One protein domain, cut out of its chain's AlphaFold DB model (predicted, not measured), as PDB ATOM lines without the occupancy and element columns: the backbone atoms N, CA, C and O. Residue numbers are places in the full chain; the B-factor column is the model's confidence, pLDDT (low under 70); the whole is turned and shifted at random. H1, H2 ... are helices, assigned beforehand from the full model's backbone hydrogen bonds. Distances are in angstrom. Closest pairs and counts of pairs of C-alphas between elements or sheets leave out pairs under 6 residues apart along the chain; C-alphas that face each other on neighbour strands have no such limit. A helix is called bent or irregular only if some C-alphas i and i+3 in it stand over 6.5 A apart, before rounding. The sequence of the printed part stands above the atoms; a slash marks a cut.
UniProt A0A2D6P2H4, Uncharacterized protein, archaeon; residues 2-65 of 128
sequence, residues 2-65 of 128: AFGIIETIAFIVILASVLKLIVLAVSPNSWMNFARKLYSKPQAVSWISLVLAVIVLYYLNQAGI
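This is residues 2 to 65 of the 128 residues of an uncharacterized protein of archaeon (UniProt A0A2D6P2H4). Three helices make the sides of an open, triangular frame with a hollow middle. The two long helices, H1 and H3, form a V, near each other where H1 begins and H3 ends, and the shorter H2 spans the wide end of the V. The printed part has 64 residues, with three named helices in the order H1, H2, H3 and no named strand; its class is all helix. It is loose, with a radius of gyration of the C-alphas of 14.6 A, and the C-alphas span 41 by 28 by 16 A along their three main axes.

H1, residues 5 to 26, is the longest helix. It touches H3, residues 42 to 62, with residues 5 to 9 alone, and H3 touches H1 with residues 56 to 60 alone. The closest C-alphas of the two are those of Ile 5 and Tyr 59, 6.8 A apart. H1 and H3 run opposite ways at a steep tilt of 38 degrees, and their centres are 17.4 A apart. With residues 20 to 24 alone H1 touches H2, residues 28 to 39, which takes part with residues 30 to 31 alone. Here the closest C-alphas are those of Leu 24 and Trp 31, 6.1 A apart. H1 and H2 run opposite ways at a steep tilt of 54 degrees. H2 and H3 are close but not clearly touching; their closest C-alphas, those of Tyr 39 and Val 45, are 6.8 A apart. The lines of H2 and H3 stand about perpendicular, at 89 degrees. In H1, H2 and H3 every O i to N i+4 pair is within hydrogen-bond range.

H1 has 22 residues and begins at C-alpha 5, at (163.567, 173.985, 167.687); from first to last C-alpha it measures 31.8 A. H2, Pro 28 to Tyr 39, has 12 residues and measures 16.4 A, beginning at C-alpha 28, at (193.780, 178.500, 177.991). H3 has 21 residues and measures 30.2 A, ending at C-alpha 62, at (161.355, 169.750, 160.722). None of the three is bent or irregular.

The two C-alphas farthest apart are those of Asn 29 and Gly 64, at 40.8 A, while the first and last printed C-alphas, of Ala 2 and Ile 65, are 19.4 A apart. Residues 12 to 19, which belong to H1, stand free, and so do residues 33 to 55, of which 33 to 39 belong to H2 and 42 to 55 to H3. The links H1 to H2, of 1 residue, and H2 to H3, of 2 residues, are both tight. The printed part has no cut. Its mean pLDDT is 94.7, and no printed residue is under 70.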
ATOM      1  N   ALA A   2     158.643 178.108 176.315       70.06
ATOM      2  CA  ALA A   2     159.392 177.002 175.725       70.06
ATOM      3  C   ALA A   2     160.055 177.503 174.435       70.06
ATOM      4  O   ALA A   2     159.393 178.156 173.630       70.06
ATOM      5  N   PHE A   3     161.353 177.258 174.273       81.94
ATOM      6  CA  PHE A   3     162.062 177.592 173.041       81.94
ATOM      7  C   PHE A   3     161.555 176.723 171.884       81.94
ATOM      8  O   PHE A   3     161.259 175.543 172.079       81.94
ATOM      9  N   GLY A   4     161.478 177.299 170.682       91.75
ATOM     10  CA  GLY A   4     161.303 176.527 169.458       91.75
ATOM     11  C   GLY A   4     162.563 175.724 169.121       91.75
ATOM     12  O   GLY A   4     163.597 175.810 169.795       91.75
ATOM     13  N   ILE A   5     162.475 174.889 168.084       92.81
ATOM     14  CA  ILE A   5     163.567 173.985 167.687       92.81
ATOM     15  C   ILE A   5     164.829 174.783 167.319       92.81
ATOM     16  O   ILE A   5     165.925 174.456 167.777       92.81
ATOM     17  N   ILE A   6     164.672 175.851 166.529       94.12
ATOM     18  CA  ILE A   6     165.785 176.688 166.061       94.12
ATOM     19  C   ILE A   6     166.424 177.418 167.241       94.12
ATOM     20  O   ILE A   6     167.646 177.394 167.391       94.12
ATOM     21  N   GLU A   7     165.611 178.020 168.109       94.94
ATOM     22  CA  GLU A   7     166.074 178.750 169.286       94.94
ATOM     23  C   GLU A   7     166.806 177.826 170.256       94.94
ATOM     24  O   GLU A   7     167.818 178.222 170.827       94.94
ATOM     25  N   THR A   8     166.351 176.578 170.398       95.06
ATOM     26  CA  THR A   8     167.016 175.573 171.234       95.06
ATOM     27  C   THR A   8     168.404 175.230 170.690       95.06
ATOM     28  O   THR A   8     169.382 175.263 171.437       95.06
ATOM     29  N   ILE A   9     168.519 174.947 169.386       94.75
ATOM     30  CA  ILE A   9     169.811 174.657 168.744       94.75
ATOM     31  C   ILE A   9     170.747 175.868 168.864       94.75
ATOM     32  O   ILE A   9     171.901 175.724 169.275       94.75
ATOM     33  N   ALA A  10     170.244 177.067 168.562       95.25
ATOM     34  CA  ALA A  10     171.009 178.305 168.661       95.25
ATOM     35  C   ALA A  10     171.478 178.569 170.097       95.25
ATOM     36  O   ALA A  10     172.648 178.880 170.310       95.25
ATOM     37  N   PHE A  11     170.608 178.379 171.092       96.19
ATOM     38  CA  PHE A  11     170.947 178.553 172.500       96.19
ATOM     39  C   PHE A  11     172.064 177.604 172.943       96.19
ATOM     40  O   PHE A  11     173.010 178.048 173.593       96.19
ATOM     41  N   ILE A  12     172.015 176.327 172.541       95.62
ATOM     42  CA  ILE A  12     173.082 175.355 172.836       95.62
ATOM     43  C   ILE A  12     174.418 175.821 172.243       95.62
ATOM     44  O   ILE A  12     175.437 175.813 172.939       95.62
ATOM     45  N   VAL A  13     174.426 176.261 170.981       95.38
ATOM     46  CA  VAL A  13     175.644 176.744 170.308       95.38
ATOM     47  C   VAL A  13     176.178 178.020 170.962       95.38
ATOM     48  O   VAL A  13     177.386 178.120 171.193       95.38
ATOM     49  N   ILE A  14     175.305 178.974 171.299       97.00
ATOM     50  CA  ILE A  14     175.672 180.216 171.992       97.00
ATOM     51  C   ILE A  14     176.287 179.887 173.350       97.00
ATOM     52  O   ILE A  14     177.396 180.334 173.638       97.00
ATOM     53  N   LEU A  15     175.614 179.065 174.157       97.19
ATOM     54  CA  LEU A  15     176.083 178.693 175.487       97.19
ATOM     55  C   LEU A  15     177.446 177.996 175.415       97.19
ATOM     56  O   LEU A  15     178.379 178.398 176.110       97.19
ATOM     57  N   ALA A  16     177.601 177.005 174.534       95.69
ATOM     58  CA  ALA A  16     178.869 176.306 174.345       95.69
ATOM     59  C   ALA A  16     179.992 177.253 173.881       95.69
ATOM     60  O   ALA A  16     181.125 177.150 174.355       95.69
ATOM     61  N   SER A  17     179.682 178.196 172.988       95.69
ATOM     62  CA  SER A  17     180.649 179.170 172.470       95.69
ATOM     63  C   SER A  17     181.083 180.167 173.541       95.69
ATOM     64  O   SER A  17     182.279 180.392 173.711       95.69
ATOM     65  N   VAL A  18     180.137 180.717 174.305       97.38
ATOM     66  CA  VAL A  18     180.419 181.630 175.420       97.38
ATOM     67  C   VAL A  18     181.264 180.928 176.478       97.38
ATOM     68  O   VAL A  18     182.311 181.448 176.859       97.38
ATOM     69  N   LEU A  19     180.880 179.716 176.893       96.12
ATOM     70  CA  LEU A  19     181.658 178.929 177.852       96.12
ATOM     71  C   LEU A  19     183.076 178.660 177.340       96.12
ATOM     72  O   LEU A  19     184.041 178.878 178.070       96.12
ATOM     73  N   LYS A  20     183.224 178.254 176.074       93.81
ATOM     74  CA  LYS A  20     184.538 178.049 175.453       93.81
ATOM     75  C   LYS A  20     185.390 179.319 175.496       93.81
ATOM     76  O   LYS A  20     186.563 179.238 175.854       93.81
ATOM     77  N   LEU A  21     184.825 180.472 175.140       96.31
ATOM     78  CA  LEU A  21     185.545 181.749 175.144       96.31
ATOM     79  C   LEU A  21     185.950 182.172 176.560       96.31
ATOM     80  O   LEU A  21     187.090 182.587 176.753       96.31
ATOM     81  N   ILE A  22     185.074 181.995 177.553       96.75
ATOM     82  CA  ILE A  22     185.393 182.258 178.965       96.75
ATOM     83  C   ILE A  22     186.551 181.365 179.424       96.75
ATOM     84  O   ILE A  22     187.530 181.862 179.978       96.75
ATOM     85  N   VAL A  23     186.482 180.056 179.163       96.38
ATOM     86  CA  VAL A  23     187.539 179.116 179.573       96.38
ATOM     87  C   VAL A  23     188.859 179.435 178.873       96.38
ATOM     88  O   VAL A  23     189.903 179.364 179.518       96.38
ATOM     89  N   LEU A  24     188.834 179.816 177.593       95.62
ATOM     90  CA  LEU A  24     190.026 180.239 176.854       95.62
ATOM     91  C   LEU A  24     190.632 181.537 177.398       95.62
ATOM     92  O   LEU A  24     191.854 181.634 177.470       95.62
ATOM     93  N   ALA A  25     189.803 182.506 177.790       96.50
ATOM     94  CA  ALA A  25     190.261 183.783 178.332       96.50
ATOM     95  C   ALA A  25     190.842 183.646 179.750       96.50
ATOM     96  O   ALA A  25     191.850 184.271 180.062       96.50
ATOM     97  N   VAL A  26     190.225 182.818 180.598       97.31
ATOM     98  CA  VAL A  26     190.642 182.636 182.001       97.31
ATOM     99  C   VAL A  26     191.740 181.578 182.138       97.31
ATOM    100  O   VAL A  26     192.657 181.724 182.942       97.31
ATOM    101  N   SER A  27     191.654 180.484 181.378       95.94
ATOM    102  CA  SER A  27     192.508 179.304 181.554       95.94
ATOM    103  C   SER A  27     192.752 178.552 180.231       95.94
ATOM    104  O   SER A  27     192.263 177.431 180.041       95.94
ATOM    105  N   PRO A  28     193.546 179.113 179.302       94.31
ATOM    106  CA  PRO A  28     193.780 178.500 177.991       94.31
ATOM    107  C   PRO A  28     194.376 177.088 178.100       94.31
ATOM    108  O   PRO A  28     193.994 176.190 177.350       94.31
ATOM    109  N   ASN A  29     195.239 176.844 179.094       96.19
ATOM    110  CA  ASN A  29     195.815 175.520 179.352       96.19
ATOM    111  C   ASN A  29     194.754 174.474 179.728       96.19
ATOM    112  O   ASN A  29     194.840 173.327 179.289       96.19
ATOM    113  N   SER A  30     193.729 174.859 180.493       94.94
ATOM    114  CA  SER A  30     192.618 173.967 180.841       94.94
ATOM    115  C   SER A  30     191.829 173.568 179.600       94.94
ATOM    116  O   SER A  30     191.543 172.384 179.414       94.94
ATOM    117  N   TRP A  31     191.552 174.528 178.710       95.12
ATOM    118  CA  TRP A  31     190.905 174.239 177.431       95.12
ATOM    119  C   TRP A  31     191.748 173.298 176.567       95.12
ATOM    120  O   TRP A  31     191.231 172.307 176.052       95.12
ATOM    121  N   MET A  32     193.053 173.552 176.447       95.44
ATOM    122  CA  MET A  32     193.947 172.700 175.658       95.44
ATOM    123  C   MET A  32     194.051 171.281 176.225       95.44
ATOM    124  O   MET A  32     194.036 170.315 175.463       95.44
ATOM    125  N   ASN A  33     194.090 171.130 177.550       96.50
ATOM    126  CA  ASN A  33     194.083 169.820 178.202       96.50
ATOM    127  C   ASN A  33     192.763 169.075 177.977       96.50
ATOM    128  O   ASN A  33     192.776 167.872 177.708       96.50
ATOM    129  N   PHE A  34     191.628 169.777 178.049       94.88
ATOM    130  CA  PHE A  34     190.325 169.208 177.711       94.88
ATOM    131  C   PHE A  34     190.274 168.762 176.244       94.88
ATOM    132  O   PHE A  34     189.938 167.611 175.972       94.88
ATOM    133  N   ALA A  35     190.685 169.626 175.312       93.75
ATOM    134  CA  ALA A  35     190.722 169.315 173.887       93.75
ATOM    135  C   ALA A  35     191.608 168.091 173.602       93.75
ATOM    136  O   ALA A  35     191.169 167.168 172.922       93.75
ATOM    137  N   ARG A  36     192.809 168.017 174.191       95.88
ATOM    138  CA  ARG A  36     193.691 166.842 174.063       95.88
ATOM    139  C   ARG A  36     193.023 165.560 174.552       95.88
ATOM    140  O   ARG A  36     193.099 164.543 173.872       95.88
ATOM    141  N   LYS A  37     192.344 165.598 175.702       95.31
ATOM    142  CA  LYS A  37     191.617 164.432 176.227       95.31
ATOM    143  C   LYS A  37     190.479 164.022 175.296       95.31
ATOM    144  O   LYS A  37     190.345 162.839 175.000       95.31
ATOM    145  N   LEU A  38     189.700 164.983 174.807       94.00
ATOM    146  CA  LEU A  38     188.572 164.720 173.916       94.00
ATOM    147  C   LEU A  38     189.044 164.074 172.606       94.00
ATOM    148  O   LEU A  38     188.589 162.990 172.250       94.00
ATOM    149  N   TYR A  39     190.027 164.684 171.944       93.75
ATOM    150  CA  TYR A  39     190.557 164.203 170.667       93.75
ATOM    151  C   TYR A  39     191.520 163.012 170.787       93.75
ATOM    152  O   TYR A  39     191.898 162.449 169.766       93.75
ATOM    153  N   SER A  40     191.865 162.555 171.999       95.38
ATOM    154  CA  SER A  40     192.627 161.304 172.183       95.38
ATOM    155  C   SER A  40     191.841 160.050 171.777       95.38
ATOM    156  O   SER A  40     192.428 158.990 171.572       95.38
ATOM    157  N   LYS A  41     190.513 160.166 171.627       94.75
ATOM    158  CA  LYS A  41     189.615 159.108 171.139       94.75
ATOM    159  C   LYS A  41     188.934 159.544 169.832       94.75
ATOM    160  O   LYS A  41     187.718 159.749 169.821       94.75
ATOM    161  N   PRO A  42     189.684 159.693 168.723       90.94
ATOM    162  CA  PRO A  42     189.183 160.316 167.495       90.94
ATOM    163  C   PRO A  42     187.968 159.591 166.901       90.94
ATOM    164  O   PRO A  42     187.030 160.242 166.454       90.94
ATOM    165  N   GLN A  43     187.928 158.255 166.972       90.88
ATOM    166  CA  GLN A  43     186.785 157.469 166.493       90.88
ATOM    167  C   GLN A  43     185.505 157.748 167.293       90.88
ATOM    168  O   GLN A  43     184.440 157.911 166.708       90.88
ATOM    169  N   ALA A  44     185.604 157.846 168.624       92.88
ATOM    170  CA  ALA A  44     184.448 158.140 169.468       92.88
ATOM    171  C   ALA A  44     183.913 159.550 169.194       92.88
ATOM    172  O   ALA A  44     182.710 159.727 169.030       92.88
ATOM    173  N   VAL A  45     184.810 160.538 169.085       94.94
ATOM    174  CA  VAL A  45     184.433 161.914 168.731       94.94
ATOM    175  C   VAL A  45     183.760 161.949 167.361       94.94
ATOM    176  O   VAL A  45     182.687 162.526 167.240       94.94
ATOM    177  N   SER A  46     184.337 161.281 166.358       92.56
ATOM    178  CA  SER A  46     183.782 161.221 165.003       92.56
ATOM    179  C   SER A  46     182.358 160.654 164.986       92.56
ATOM    180  O   SER A  46     181.453 161.307 164.466       92.56
ATOM    181  N   TRP A  47     182.124 159.505 165.627       93.81
ATOM    182  CA  TRP A  47     180.791 158.896 165.685       93.81
ATOM    183  C   TRP A  47     179.776 159.756 166.436       93.81
ATOM    184  O   TRP A  47     178.661 159.941 165.950       93.81
ATOM    185  N   ILE A  48     180.155 160.324 167.584       96.00
ATOM    186  CA  ILE A  48     179.274 161.217 168.349       96.00
ATOM    187  C   ILE A  48     178.918 162.449 167.512       96.00
ATOM    188  O   ILE A  48     177.745 162.810 167.421       96.00
ATOM    189  N   SER A  49     179.902 163.071 166.863       95.12
ATOM    190  CA  SER A  49     179.680 164.232 165.998       95.12
ATOM    191  C   SER A  49     178.786 163.903 164.807       95.12
ATOM    192  O   SER A  49     177.921 164.705 164.472       95.12
ATOM    193  N   LEU A  50     178.945 162.728 164.198       94.75
ATOM    194  CA  LEU A  50     178.115 162.285 163.080       94.75
ATOM    195  C   LEU A  50     176.659 162.062 163.508       94.75
ATOM    196  O   LEU A  50     175.746 162.547 162.841       94.75
ATOM    197  N   VAL A  51     176.433 161.404 164.648       96.88
ATOM    198  CA  VAL A  51     175.086 161.219 165.211       96.88
ATOM    199  C   VAL A  51     174.443 162.569 165.527       96.88
ATOM    200  O   VAL A  51     173.306 162.817 165.127       96.88
ATOM    201  N   LEU A  52     175.177 163.476 166.178       96.50
ATOM    202  CA  LEU A  52     174.681 164.821 166.471       96.50
ATOM    203  C   LEU A  52     174.382 165.617 165.194       96.50
ATOM    204  O   LEU A  52     173.370 166.310 165.148       96.50
ATOM    205  N   ALA A  53     175.204 165.493 164.150       96.06
ATOM    206  CA  ALA A  53     174.967 166.156 162.871       96.06
ATOM    207  C   ALA A  53     173.663 165.680 162.210       96.06
ATOM    208  O   ALA A  53     172.877 166.510 161.757       96.06
ATOM    209  N   VAL A  54     173.393 164.368 162.211       96.00
ATOM    210  CA  VAL A  54     172.133 163.804 161.691       96.00
ATOM    211  C   VAL A  54     170.934 164.295 162.503       96.00
ATOM    212  O   VAL A  54     169.931 164.709 161.922       96.00
ATOM    213  N   ILE A  55     171.044 164.303 163.835       97.12
ATOM    214  CA  ILE A  55     169.986 164.795 164.730       97.12
ATOM    215  C   ILE A  55     169.686 166.273 164.453       97.12
ATOM    216  O   ILE A  55     168.526 166.647 164.283       97.12
ATOM    217  N   VAL A  56     170.718 167.116 164.370       96.69
ATOM    218  CA  VAL A  56     170.557 168.549 164.090       96.69
ATOM    219  C   VAL A  56     169.938 168.763 162.710       96.69
ATOM    220  O   VAL A  56     168.980 169.522 162.601       96.69
ATOM    221  N   LEU A  57     170.413 168.067 161.673       96.25
ATOM    222  CA  LEU A  57     169.856 168.176 160.322       96.25
ATOM    223  C   LEU A  57     168.371 167.783 160.279       96.25
ATOM    224  O   LEU A  57     167.568 168.482 159.661       96.25
ATOM    225  N   TYR A  58     167.992 166.705 160.972       96.62
ATOM    226  CA  TYR A  58     166.601 166.268 161.089       96.62
ATOM    227  C   TYR A  58     165.710 167.339 161.733       96.62
ATOM    228  O   TYR A  58     164.635 167.650 161.216       96.62
ATOM    229  N   TYR A  59     166.166 167.937 162.833       96.62
ATOM    230  CA  TYR A  59     165.425 168.993 163.518       96.62
ATOM    231  C   TYR A  59     165.347 170.292 162.713       96.62
ATOM    232  O   TYR A  59     164.292 170.923 162.688       96.62
ATOM    233  N   LEU A  60     166.420 170.672 162.014       96.38
ATOM    234  CA  LEU A  60     166.407 171.828 161.117       96.38
ATOM    235  C   LEU A  60     165.379 171.644 159.994       96.38
ATOM    236  O   LEU A  60     164.575 172.544 159.756       96.38
ATOM    237  N   ASN A  61     165.336 170.462 159.374       95.06
ATOM    238  CA  ASN A  61     164.358 170.165 158.330       95.06
ATOM    239  C   ASN A  61     162.913 170.190 158.865       95.06
ATOM    240  O   ASN A  61     162.029 170.753 158.227       95.06
ATOM    241  N   GLN A  62     162.669 169.648 160.066       94.12
ATOM    242  CA  GLN A  62     161.355 169.750 160.722       94.12
ATOM    243  C   GLN A  62     160.950 171.191 161.044       94.12
ATOM    244  O   GLN A  62     159.768 171.519 161.006       94.12
ATOM    245  N   ALA A  63     161.917 172.059 161.340       95.00
ATOM    246  CA  ALA A  63     161.678 173.480 161.553       95.00
ATOM    247  C   ALA A  63     161.467 174.267 160.241       95.00
ATOM    248  O   ALA A  63     161.356 175.491 160.278       95.00
ATOM    249  N   GLY A  64     161.424 173.591 159.088       94.12
ATOM    250  CA  GLY A  64     161.238 174.209 157.776       94.12
ATOM    251  C   GLY A  64     162.509 174.820 157.184       94.12
ATOM    252  O   GLY A  64     162.425 175.525 156.178       94.12
ATOM    253  N   ILE A  65     163.681 174.560 157.777       97.06
ATOM    254  CA  ILE A  65     164.958 175.023 157.235       97.06
ATOM    255  C   ILE A  65     165.397 174.091 156.110       97.06
ATOM    256  O   ILE A  65     165.633 172.899 156.317       97.06
TER     257      ILE A  65